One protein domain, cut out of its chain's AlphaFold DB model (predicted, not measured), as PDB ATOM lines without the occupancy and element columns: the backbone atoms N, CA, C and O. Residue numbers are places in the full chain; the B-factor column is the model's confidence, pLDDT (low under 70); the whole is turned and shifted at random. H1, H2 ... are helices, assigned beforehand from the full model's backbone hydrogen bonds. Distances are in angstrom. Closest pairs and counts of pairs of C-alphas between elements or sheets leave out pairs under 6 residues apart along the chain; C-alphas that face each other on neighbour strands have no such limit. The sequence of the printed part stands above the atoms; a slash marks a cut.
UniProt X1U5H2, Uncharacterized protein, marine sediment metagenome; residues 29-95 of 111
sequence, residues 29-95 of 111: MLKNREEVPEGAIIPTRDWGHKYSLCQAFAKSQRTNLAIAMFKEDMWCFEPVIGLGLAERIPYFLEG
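Overview. This is residues 29 to 95 of the 111 residues of an uncharacterized protein of marine sediment metagenome (UniProt X1U5H2). The model has little regular structure: a mostly looped chain with H1, H2 and loops at one end of its length, and the short helices H3 and H4 following toward the other end. The 67 printed residues include four named helices, H1 to H4 in chain order, and no named strand; the class is all helix, with 25 residues in named elements. The whole is elongated, 38 by 25 by 20 A, and only just compact, close to loose, with a radius of gyration of the C-alphas of 12.7 A.

Along the chain. After residues 29 to 42, H1 takes residues 43 to 46, from C-alpha 43 at (-21.578, -4.674, -0.097). H2 spans residues 53 to 63, 15.3 A long. H3 spans residues 77 to 82, 8.4 A. H4, residues 90 to 93, ends at C-alpha 93 (5.552, -4.353, -6.765).

Arrangement. H2 and H3 are close but not clearly touching, Leu 53 and Pro 79 having the closest C-alphas, 6.7 A apart. Their lines stand about perpendicular, at 90 degrees. H3 and H4 are near each other, with 5 pairs of C-alphas within 10 A. H1 is apart from H2, H3 and H4. Every O i to N i+4 pair is within hydrogen-bond range in H2 and H3; H1 and H4 are too short for one.

Size, cuts and confidence. The C-alphas of Glu 38 and Glu 94, the two farthest apart, are 39.0 A apart. The printed part has no cut. The H2 to H3 link is long, 13 residues. No printed residue is under 70 in pLDDT.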
ATOM      1  N   MET A  29      -9.265 -14.933   5.310       93.88
ATOM      2  CA  MET A  29      -9.258 -15.129   3.860       93.88
ATOM      3  C   MET A  29     -10.150 -16.327   3.515       93.88
ATOM      4  O   MET A  29      -9.923 -17.430   4.016       93.88
ATOM      5  N   LEU A  30     -11.172 -16.106   2.690       94.25
ATOM      6  CA  LEU A  30     -12.097 -17.148   2.233       94.25
ATOM      7  C   LEU A  30     -11.553 -17.802   0.959       94.25
ATOM      8  O   LEU A  30     -11.018 -17.097   0.101       94.25
ATOM      9  N   LYS A  31     -11.700 -19.124   0.802       91.19
ATOM     10  CA  LYS A  31     -11.296 -19.792  -0.450       91.19
ATOM     11  C   LYS A  31     -12.354 -19.657  -1.540       91.19
ATOM     12  O   LYS A  31     -12.014 -19.670  -2.718       91.19
ATOM     13  N   ASN A  32     -13.621 -19.553  -1.155       92.12
ATOM     14  CA  ASN A  32     -14.754 -19.445  -2.067       92.12
ATOM     15  C   ASN A  32     -15.944 -18.728  -1.400       92.12
ATOM     16  O   ASN A  32     -15.855 -18.281  -0.252       92.12
ATOM     17  N   ARG A  33     -17.042 -18.559  -2.148       93.25
ATOM     18  CA  ARG A  33     -18.229 -17.810  -1.699       93.25
ATOM     19  C   ARG A  33     -19.085 -18.608  -0.715       93.25
ATOM     20  O   ARG A  33     -19.833 -18.013   0.049       93.25
ATOM     21  N   GLU A  34     -18.953 -19.926  -0.710       95.38
ATOM     22  CA  GLU A  34     -19.701 -20.840   0.151       95.38
ATOM     23  C   GLU A  34     -19.213 -20.786   1.608       95.38
ATOM     24  O   GLU A  34     -19.957 -21.121   2.523       95.38
ATOM     25  N   GLU A  35     -17.984 -20.314   1.843       94.88
ATOM     26  CA  GLU A  35     -17.435 -20.087   3.186       94.88
ATOM     27  C   GLU A  35     -17.919 -18.788   3.858       94.88
ATOM     28  O   GLU A  35     -17.497 -18.489   4.981       94.88
ATOM     29  N   VAL A  36     -18.754 -17.985   3.188       96.56
ATOM     30  CA  VAL A  36     -19.294 -16.749   3.767       96.56
ATOM     31  C   VAL A  36     -20.214 -17.100   4.942       96.56
ATOM     32  O   VAL A  36     -21.178 -17.842   4.745       96.56
ATOM     33  N   PRO A  37     -19.964 -16.566   6.154       92.88
ATOM     34  CA  PRO A  37     -20.831 -16.813   7.299       92.88
ATOM     35  C   PRO A  37     -22.265 -16.349   7.046       92.88
ATOM     36  O   PRO A  37     -22.500 -15.330   6.389       92.88
ATOM     37  N   GLU A  38     -23.224 -17.063   7.625       94.69
ATOM     38  CA  GLU A  38     -24.622 -16.644   7.607       94.69
ATOM     39  C   GLU A  38     -24.776 -15.247   8.233       94.69
ATOM     40  O   GLU A  38     -24.135 -14.914   9.231       94.69
ATOM     41  N   GLY A  39     -25.590 -14.398   7.602       95.25
ATOM     42  CA  GLY A  39     -25.800 -13.016   8.037       95.25
ATOM     43  C   GLY A  39     -24.659 -12.044   7.704       95.25
ATOM     44  O   GLY A  39     -24.801 -10.850   7.964       95.25
ATOM     45  N   ALA A  40     -23.554 -12.502   7.101       97.50
ATOM     46  CA  ALA A  40     -22.503 -11.599   6.643       97.50
ATOM     47  C   ALA A  40     -22.987 -10.728   5.475       97.50
ATOM     48  O   ALA A  40     -23.620 -11.205   4.525       97.50
ATOM     49  N   ILE A  41     -22.634  -9.447   5.539       98.25
ATOM     50  CA  ILE A  41     -22.950  -8.462   4.510       98.25
ATOM     51  C   ILE A  41     -21.956  -8.565   3.354       98.25
ATOM     52  O   ILE A  41     -20.745  -8.560   3.571       98.25
ATOM     53  N   ILE A  42     -22.466  -8.582   2.128       97.75
ATOM     54  CA  ILE A  42     -21.710  -8.415   0.889       97.75
ATOM     55  C   ILE A  42     -22.116  -7.054   0.298       97.75
ATOM     56  O   ILE A  42     -23.274  -6.899  -0.099       97.75
ATOM     57  N   PRO A  43     -21.214  -6.055   0.228       97.69
ATOM     58  CA  PRO A  43     -21.578  -4.674  -0.097       97.69
ATOM     59  C   PRO A  43     -22.403  -4.507  -1.376       97.69
ATOM     60  O   PRO A  43     -23.442  -3.845  -1.361       97.69
ATOM     61  N   THR A  44     -21.994  -5.138  -2.480       97.06
ATOM     62  CA  THR A  44     -22.721  -5.007  -3.752       97.06
ATOM     63  C   THR A  44     -24.079  -5.705  -3.737       97.06
ATOM     64  O   THR A  44     -25.001  -5.217  -4.385       97.06
ATOM     65  N   ARG A  45     -24.230  -6.795  -2.971       96.94
ATOM     66  CA  ARG A  45     -25.493  -7.535  -2.815       96.94
ATOM     67  C   ARG A  45     -26.486  -6.776  -1.938       96.94
ATOM     68  O   ARG A  45     -27.629  -6.592  -2.336       96.94
ATOM     69  N   ASP A  46     -26.057  -6.364  -0.747       97.81
ATOM     70  CA  ASP A  46     -26.971  -5.892   0.302       97.81
ATOM     71  C   ASP A  46     -27.122  -4.368   0.331       97.81
ATOM     72  O   ASP A  46     -28.151  -3.857   0.767       97.81
ATOM     73  N   TRP A  47     -26.106  -3.624  -0.117       96.50
ATOM     74  CA  TRP A  47     -26.128  -2.156  -0.144       96.50
ATOM     75  C   TRP A  47     -26.165  -1.577  -1.559       96.50
ATOM     76  O   TRP A  47     -26.339  -0.368  -1.718       96.50
ATOM     77  N   GLY A  48     -25.986  -2.407  -2.588       97.50
ATOM     78  CA  GLY A  48     -26.041  -1.987  -3.988       97.50
ATOM     79  C   GLY A  48     -24.858  -1.126  -4.444       97.50
ATOM     80  O   GLY A  48     -24.910  -0.549  -5.527       97.50
ATOM     81  N   HIS A  49     -23.794  -1.008  -3.643       96.50
ATOM     82  CA  HIS A  49     -22.598  -0.248  -4.005       96.50
ATOM     83  C   HIS A  49     -21.323  -0.820  -3.375       96.50
ATOM     84  O   HIS A  49     -21.354  -1.573  -2.403       96.50
ATOM     85  N   LYS A  50     -20.183  -0.453  -3.965       97.31
ATOM     86  CA  LYS A  50     -18.846  -0.883  -3.539       97.31
ATOM     87  C   LYS A  50     -18.368  -0.104  -2.317       97.31
ATOM     88  O   LYS A  50     -18.755   1.045  -2.119       97.31
ATOM     89  N   TYR A  51     -17.455  -0.706  -1.561       96.88
ATOM     90  CA  TYR A  51     -16.761  -0.078  -0.435       96.88
ATOM     91  C   TYR A  51     -15.243  -0.157  -0.619       96.88
ATOM     92  O   TYR A  51     -14.705  -1.125  -1.158       96.88
ATOM     93  N   SER A  52     -14.508   0.839  -0.130       95.69
ATOM     94  CA  SER A  52     -13.070   0.665   0.098       95.69
ATOM     95  C   SER A  52     -12.853  -0.285   1.282       95.69
ATOM     96  O   SER A  52     -13.587  -0.221   2.267       95.69
ATOM     97  N   LEU A  53     -11.811  -1.125   1.246       95.88
ATOM     98  CA  LEU A  53     -11.534  -2.071   2.340       95.88
ATOM     99  C   LEU A  53     -11.398  -1.369   3.707       95.88
ATOM    100  O   LEU A  53     -11.937  -1.836   4.705       95.88
ATOM    101  N   CYS A  54     -10.747  -0.204   3.745       95.06
ATOM    102  CA  CYS A  54     -10.623   0.601   4.962       95.06
ATOM    103  C   CYS A  54     -11.981   1.079   5.510       95.06
ATOM    104  O   CYS A  54     -12.178   1.111   6.724       95.06
ATOM    105  N   GLN A  55     -12.936   1.411   4.636       95.88
ATOM    106  CA  GLN A  55     -14.292   1.779   5.042       95.88
ATOM    107  C   GLN A  55     -15.048   0.562   5.583       95.88
ATOM    108  O   GLN A  55     -15.753   0.691   6.582       95.88
ATOM    109  N   ALA A  56     -14.871  -0.614   4.968       97.00
ATOM    110  CA  ALA A  56     -15.456  -1.862   5.450       97.00
ATOM    111  C   ALA A  56     -14.935  -2.223   6.851       97.00
ATOM    112  O   ALA A  56     -15.745  -2.461   7.745       97.00
ATOM    113  N   PHE A  57     -13.619  -2.150   7.094       96.75
ATOM    114  CA  PHE A  57     -13.056  -2.338   8.439       96.75
ATOM    115  C   PHE A  57     -13.640  -1.349   9.442       96.75
ATOM    116  O   PHE A  57     -14.175  -1.750  10.471       96.75
ATOM    117  N   ALA A  58     -13.619  -0.057   9.118       95.94
ATOM    118  CA  ALA A  58     -14.108   0.972  10.023       95.94
ATOM    119  C   ALA A  58     -15.614   0.828  10.326       95.94
ATOM    120  O   ALA A  58     -16.068   1.192  11.412       95.94
ATOM    121  N   LYS A  59     -16.400   0.305   9.378       95.94
ATOM    122  CA  LYS A  59     -17.818  -0.005   9.577       95.94
ATOM    123  C   LYS A  59     -17.991  -1.243  10.456       95.94
ATOM    124  O   LYS A  59     -18.696  -1.145  11.453       95.94
ATOM    125  N   SER A  60     -17.287  -2.338  10.164       96.06
ATOM    126  CA  SER A  60     -17.283  -3.558  10.987       96.06
ATOM    127  C   SER A  60     -16.982  -3.242  12.459       96.06
ATOM    128  O   SER A  60     -17.775  -3.591  13.328       96.06
ATOM    129  N   GLN A  61     -15.944  -2.441  12.721       94.12
ATOM    130  CA  GLN A  61     -15.546  -2.006  14.066       94.12
ATOM    131  C   GLN A  61     -16.620  -1.239  14.841       94.12
ATOM    132  O   GLN A  61     -16.696  -1.345  16.060       94.12
ATOM    133  N   ARG A  62     -17.404  -0.402  14.153       92.31
ATOM    134  CA  ARG A  62     -18.357   0.519  14.795       92.31
ATOM    135  C   ARG A  62     -19.766  -0.037  14.900       92.31
ATOM    136  O   ARG A  62     -20.537   0.444  15.720       92.31
ATOM    137  N   THR A  63     -20.119  -0.984  14.040       93.31
ATOM    138  CA  THR A  63     -21.486  -1.512  13.954       93.31
ATOM    139  C   THR A  63     -21.560  -3.015  14.185       93.31
ATOM    140  O   THR A  63     -22.617  -3.592  13.967       93.31
ATOM    141  N   ASN A  64     -20.452  -3.644  14.592       90.62
ATOM    142  CA  ASN A  64     -20.347  -5.076  14.870       90.62
ATOM    143  C   ASN A  64     -20.893  -5.954  13.726       90.62
ATOM    144  O   ASN A  64     -21.634  -6.911  13.938       90.62
ATOM    145  N   LEU A  65     -20.577  -5.568  12.484       95.19
ATOM    146  CA  LEU A  65     -21.012  -6.282  11.283       95.19
ATOM    147  C   LEU A  65     -19.913  -7.223  10.796       95.19
ATOM    148  O   LEU A  65     -18.765  -6.800  10.623       95.19
ATOM    149  N   ALA A  66     -20.294  -8.456  10.465       96.44
ATOM    150  CA  ALA A  66     -19.498  -9.323   9.609       96.44
ATOM    151  C   ALA A  66     -19.670  -8.868   8.153       96.44
ATOM    152  O   ALA A  66     -20.789  -8.818   7.642       96.44
ATOM    153  N   ILE A  67     -18.570  -8.506   7.490       97.88
ATOM    154  CA  ILE A  67     -18.579  -8.015   6.107       97.88
ATOM    155  C   ILE A  67     -17.653  -8.900   5.275       97.88
ATOM    156  O   ILE A  67     -16.459  -8.991   5.557       97.88
ATOM    157  N   ALA A  68     -18.201  -9.533   4.243       97.62
ATOM    158  CA  ALA A  68     -17.447 -10.277   3.247       97.62
ATOM    159  C   ALA A  68     -17.148  -9.365   2.048       97.62
ATOM    160  O   ALA A  68     -18.052  -8.791   1.443       97.62
ATOM    161  N   MET A  69     -15.863  -9.223   1.723       97.19
ATOM    162  CA  MET A  69     -15.371  -8.359   0.649       97.19
ATOM    163  C   MET A  69     -14.770  -9.214  -0.467       97.19
ATOM    164  O   MET A  69     -13.708  -9.806  -0.274       97.19
ATOM    165  N   PHE A  70     -15.404  -9.246  -1.640       96.00
ATOM    166  CA  PHE A  70     -14.832  -9.849  -2.846       96.00
ATOM    167  C   PHE A  70     -14.187  -8.794  -3.746       96.00
ATOM    168  O   PHE A  70     -14.322  -7.588  -3.527       96.00
ATOM    169  N   LYS A  71     -13.484  -9.248  -4.789       95.25
ATOM    170  CA  LYS A  71     -12.840  -8.370  -5.778       95.25
ATOM    171  C   LYS A  71     -13.825  -7.356  -6.367       95.25
ATOM    172  O   LYS A  71     -13.464  -6.202  -6.575       95.25
ATOM    173  N   GLU A  72     -15.065  -7.768  -6.608       94.69
ATOM    174  CA  GLU A  72     -16.099  -6.925  -7.208       94.69
ATOM    175  C   GLU A  72     -16.659  -5.879  -6.230       94.69
ATOM    176  O   GLU A  72     -17.133  -4.829  -6.669       94.69
ATOM    177  N   ASP A  73     -16.559  -6.130  -4.920       96.38
ATOM    178  CA  ASP A  73     -17.048  -5.241  -3.862       96.38
ATOM    179  C   ASP A  73     -16.077  -4.104  -3.529       96.38
ATOM    180  O   ASP A  73     -16.463  -3.129  -2.881       96.38
ATOM    181  N   MET A  74     -14.814  -4.217  -3.954       95.56
ATOM    182  CA  MET A  74     -13.766  -3.263  -3.615       95.56
ATOM    183  C   MET A  74     -13.751  -2.064  -4.565       95.56
ATOM    184  O   MET A  74     -13.669  -2.201  -5.786       95.56
ATOM    185  N   TRP A  75     -13.786  -0.863  -3.985       94.38
ATOM    186  CA  TRP A  75     -13.585   0.383  -4.732       94.38
ATOM    187  C   TRP A  75     -12.107   0.639  -5.055       94.38
ATOM    188  O   TRP A  75     -11.759   1.048  -6.160       94.38
ATOM    189  N   CYS A  76     -11.226   0.388  -4.085       90.50
ATOM    190  CA  CYS A  76      -9.783   0.561  -4.234       90.50
ATOM    191  C   CYS A  76      -9.150  -0.693  -4.851       90.50
ATOM    192  O   CYS A  76      -9.473  -1.806  -4.441       90.50
ATOM    193  N   PHE A  77      -8.199  -0.518  -5.770       90.06
ATOM    194  CA  PHE A  77      -7.479  -1.635  -6.392       90.06
ATOM    195  C   PHE A  77      -6.354  -2.179  -5.497       90.06
ATOM    196  O   PHE A  77      -5.999  -3.351  -5.579       90.06
ATOM    197  N   GLU A  78      -5.806  -1.343  -4.618       89.81
ATOM    198  CA  GLU A  78      -4.693  -1.681  -3.734       89.81
ATOM    199  C   GLU A  78      -4.977  -2.893  -2.838       89.81
ATOM    200  O   GLU A  78      -4.150  -3.802  -2.826       89.81
ATOM    201  N   PRO A  79      -6.122  -2.992  -2.129       92.56
ATOM    202  CA  PRO A  79      -6.436  -4.201  -1.372       92.56
ATOM    203  C   PRO A  79      -6.668  -5.422  -2.269       92.56
ATOM    204  O   PRO A  79      -6.336  -6.530  -1.861       92.56
ATOM    205  N   VAL A  80      -7.179  -5.241  -3.492       93.81
ATOM    206  CA  VAL A  80      -7.393  -6.348  -4.437       93.81
ATOM    207  C   VAL A  80      -6.055  -6.991  -4.812       93.81
ATOM    208  O   VAL A  80      -5.923  -8.212  -4.752       93.81
ATOM    209  N   ILE A  81      -5.044  -6.188  -5.152       92.81
ATOM    210  CA  ILE A  81      -3.708  -6.694  -5.507       92.81
ATOM    211  C   ILE A  81      -2.922  -7.108  -4.253       92.81
ATOM    212  O   ILE A  81      -2.342  -8.195  -4.201       92.81
ATOM    213  N   GLY A  82      -2.926  -6.265  -3.218       90.00
ATOM    214  CA  GLY A  82      -2.158  -6.458  -1.988       90.00
ATOM    215  C   GLY A  82      -2.552  -7.719  -1.219       90.00
ATOM    216  O   GLY A  82      -1.678  -8.456  -0.762       90.00
ATOM    217  N   LEU A  83      -3.852  -8.028  -1.148       92.44
ATOM    218  CA  LEU A  83      -4.358  -9.251  -0.512       92.44
ATOM    219  C   LEU A  83      -4.340 -10.477  -1.438       92.44
ATOM    220  O   LEU A  83      -4.729 -11.561  -1.009       92.44
ATOM    221  N   GLY A  84      -3.890 -10.335  -2.689       92.31
ATOM    222  CA  GLY A  84      -3.790 -11.448  -3.638       92.31
ATOM    223  C   GLY A  84      -5.123 -11.902  -4.241       92.31
ATOM    224  O   GLY A  84      -5.236 -13.048  -4.659       92.31
ATOM    225  N   LEU A  85      -6.130 -11.022  -4.304       92.56
ATOM    226  CA  LEU A  85      -7.411 -11.282  -4.986       92.56
ATOM    227  C   LEU A  85      -7.323 -11.075  -6.510       92.56
ATOM    228  O   LEU A  85      -8.256 -11.392  -7.250       92.56
ATOM    229  N   ALA A  86      -6.216 -10.514  -6.985       92.56
ATOM    230  CA  ALA A  86      -5.843 -10.444  -8.387       92.56
ATOM    231  C   ALA A  86      -4.339 -10.688  -8.542       92.56
ATOM    232  O   ALA A  86      -3.580 -10.630  -7.570       92.56
ATOM    233  N   GLU A  87      -3.920 -10.945  -9.777       91.81
ATOM    234  CA  GLU A  87      -2.510 -11.074 -10.121       91.81
ATOM    235  C   GLU A  87      -1.744  -9.790  -9.776       91.81
ATOM    236  O   GLU A  87      -2.210  -8.670 -10.004       91.81
ATOM    237  N   ARG A  88      -0.558  -9.968  -9.194       89.44
ATOM    238  CA  ARG A  88       0.332  -8.864  -8.849       89.44
ATOM    239  C   ARG A  88       1.108  -8.454 -10.090       89.44
ATOM    240  O   ARG A  88       1.902  -9.232 -10.607       89.44
ATOM    241  N   ILE A  89       0.893  -7.224 -10.540       87.12
ATOM    242  CA  ILE A  89       1.623  -6.648 -11.671       87.12
ATOM    243  C   ILE A  89       2.984  -6.092 -11.209       87.12
ATOM    244  O   ILE A  89       3.045  -5.525 -10.113       87.12
ATOM    245  N   PRO A  90       4.060  -6.184 -12.022       88.88
ATOM    246  CA  PRO A  90       5.383  -5.662 -11.659       88.88
ATOM    247  C   PRO A  90       5.359  -4.194 -11.222       88.88
ATOM    248  O   PRO A  90       5.901  -3.856 -10.178       88.88
ATOM    249  N   TYR A  91       4.593  -3.362 -11.932       84.94
ATOM    250  CA  TYR A  91       4.419  -1.941 -11.621       84.94
ATOM    251  C   TYR A  91       3.971  -1.685 -10.168       84.94
ATOM    252  O   TYR A  91       4.495  -0.806  -9.491       84.94
ATOM    253  N   PHE A  92       3.044  -2.496  -9.646       85.56
ATOM    254  CA  PHE A  92       2.589  -2.381  -8.257       85.56
ATOM    255  C   PHE A  92       3.674  -2.814  -7.259       85.56
ATOM    256  O   PHE A  92       3.797  -2.223  -6.189       85.56
ATOM    257  N   LEU A  93       4.461  -3.839  -7.604       84.94
ATOM    258  CA  LEU A  93       5.552  -4.353  -6.765       84.94
ATOM    259  C   LEU A  93       6.743  -3.394  -6.687       84.94
ATOM    260  O   LEU A  93       7.448  -3.381  -5.685       84.94
ATOM    261  N   GLU A  94       6.926  -2.561  -7.707       87.56
ATOM    262  CA  GLU A  94       7.911  -1.474  -7.737       87.56
ATOM    263  C   GLU A  94       7.531  -0.296  -6.818       87.56
ATOM    264  O   GLU A  94       8.246   0.699  -6.757       87.56
ATOM    265  N   GLY A  95       6.411  -0.393  -6.089       80.56
ATOM    266  CA  GLY A  95       5.907   0.672  -5.221       80.56
ATOM    267  C   GLY A  95       5.066   1.710  -5.963       80.56
ATOM    268  O   GLY A  95       4.640   2.694  -5.360       80.56
TER     269      GLY A  95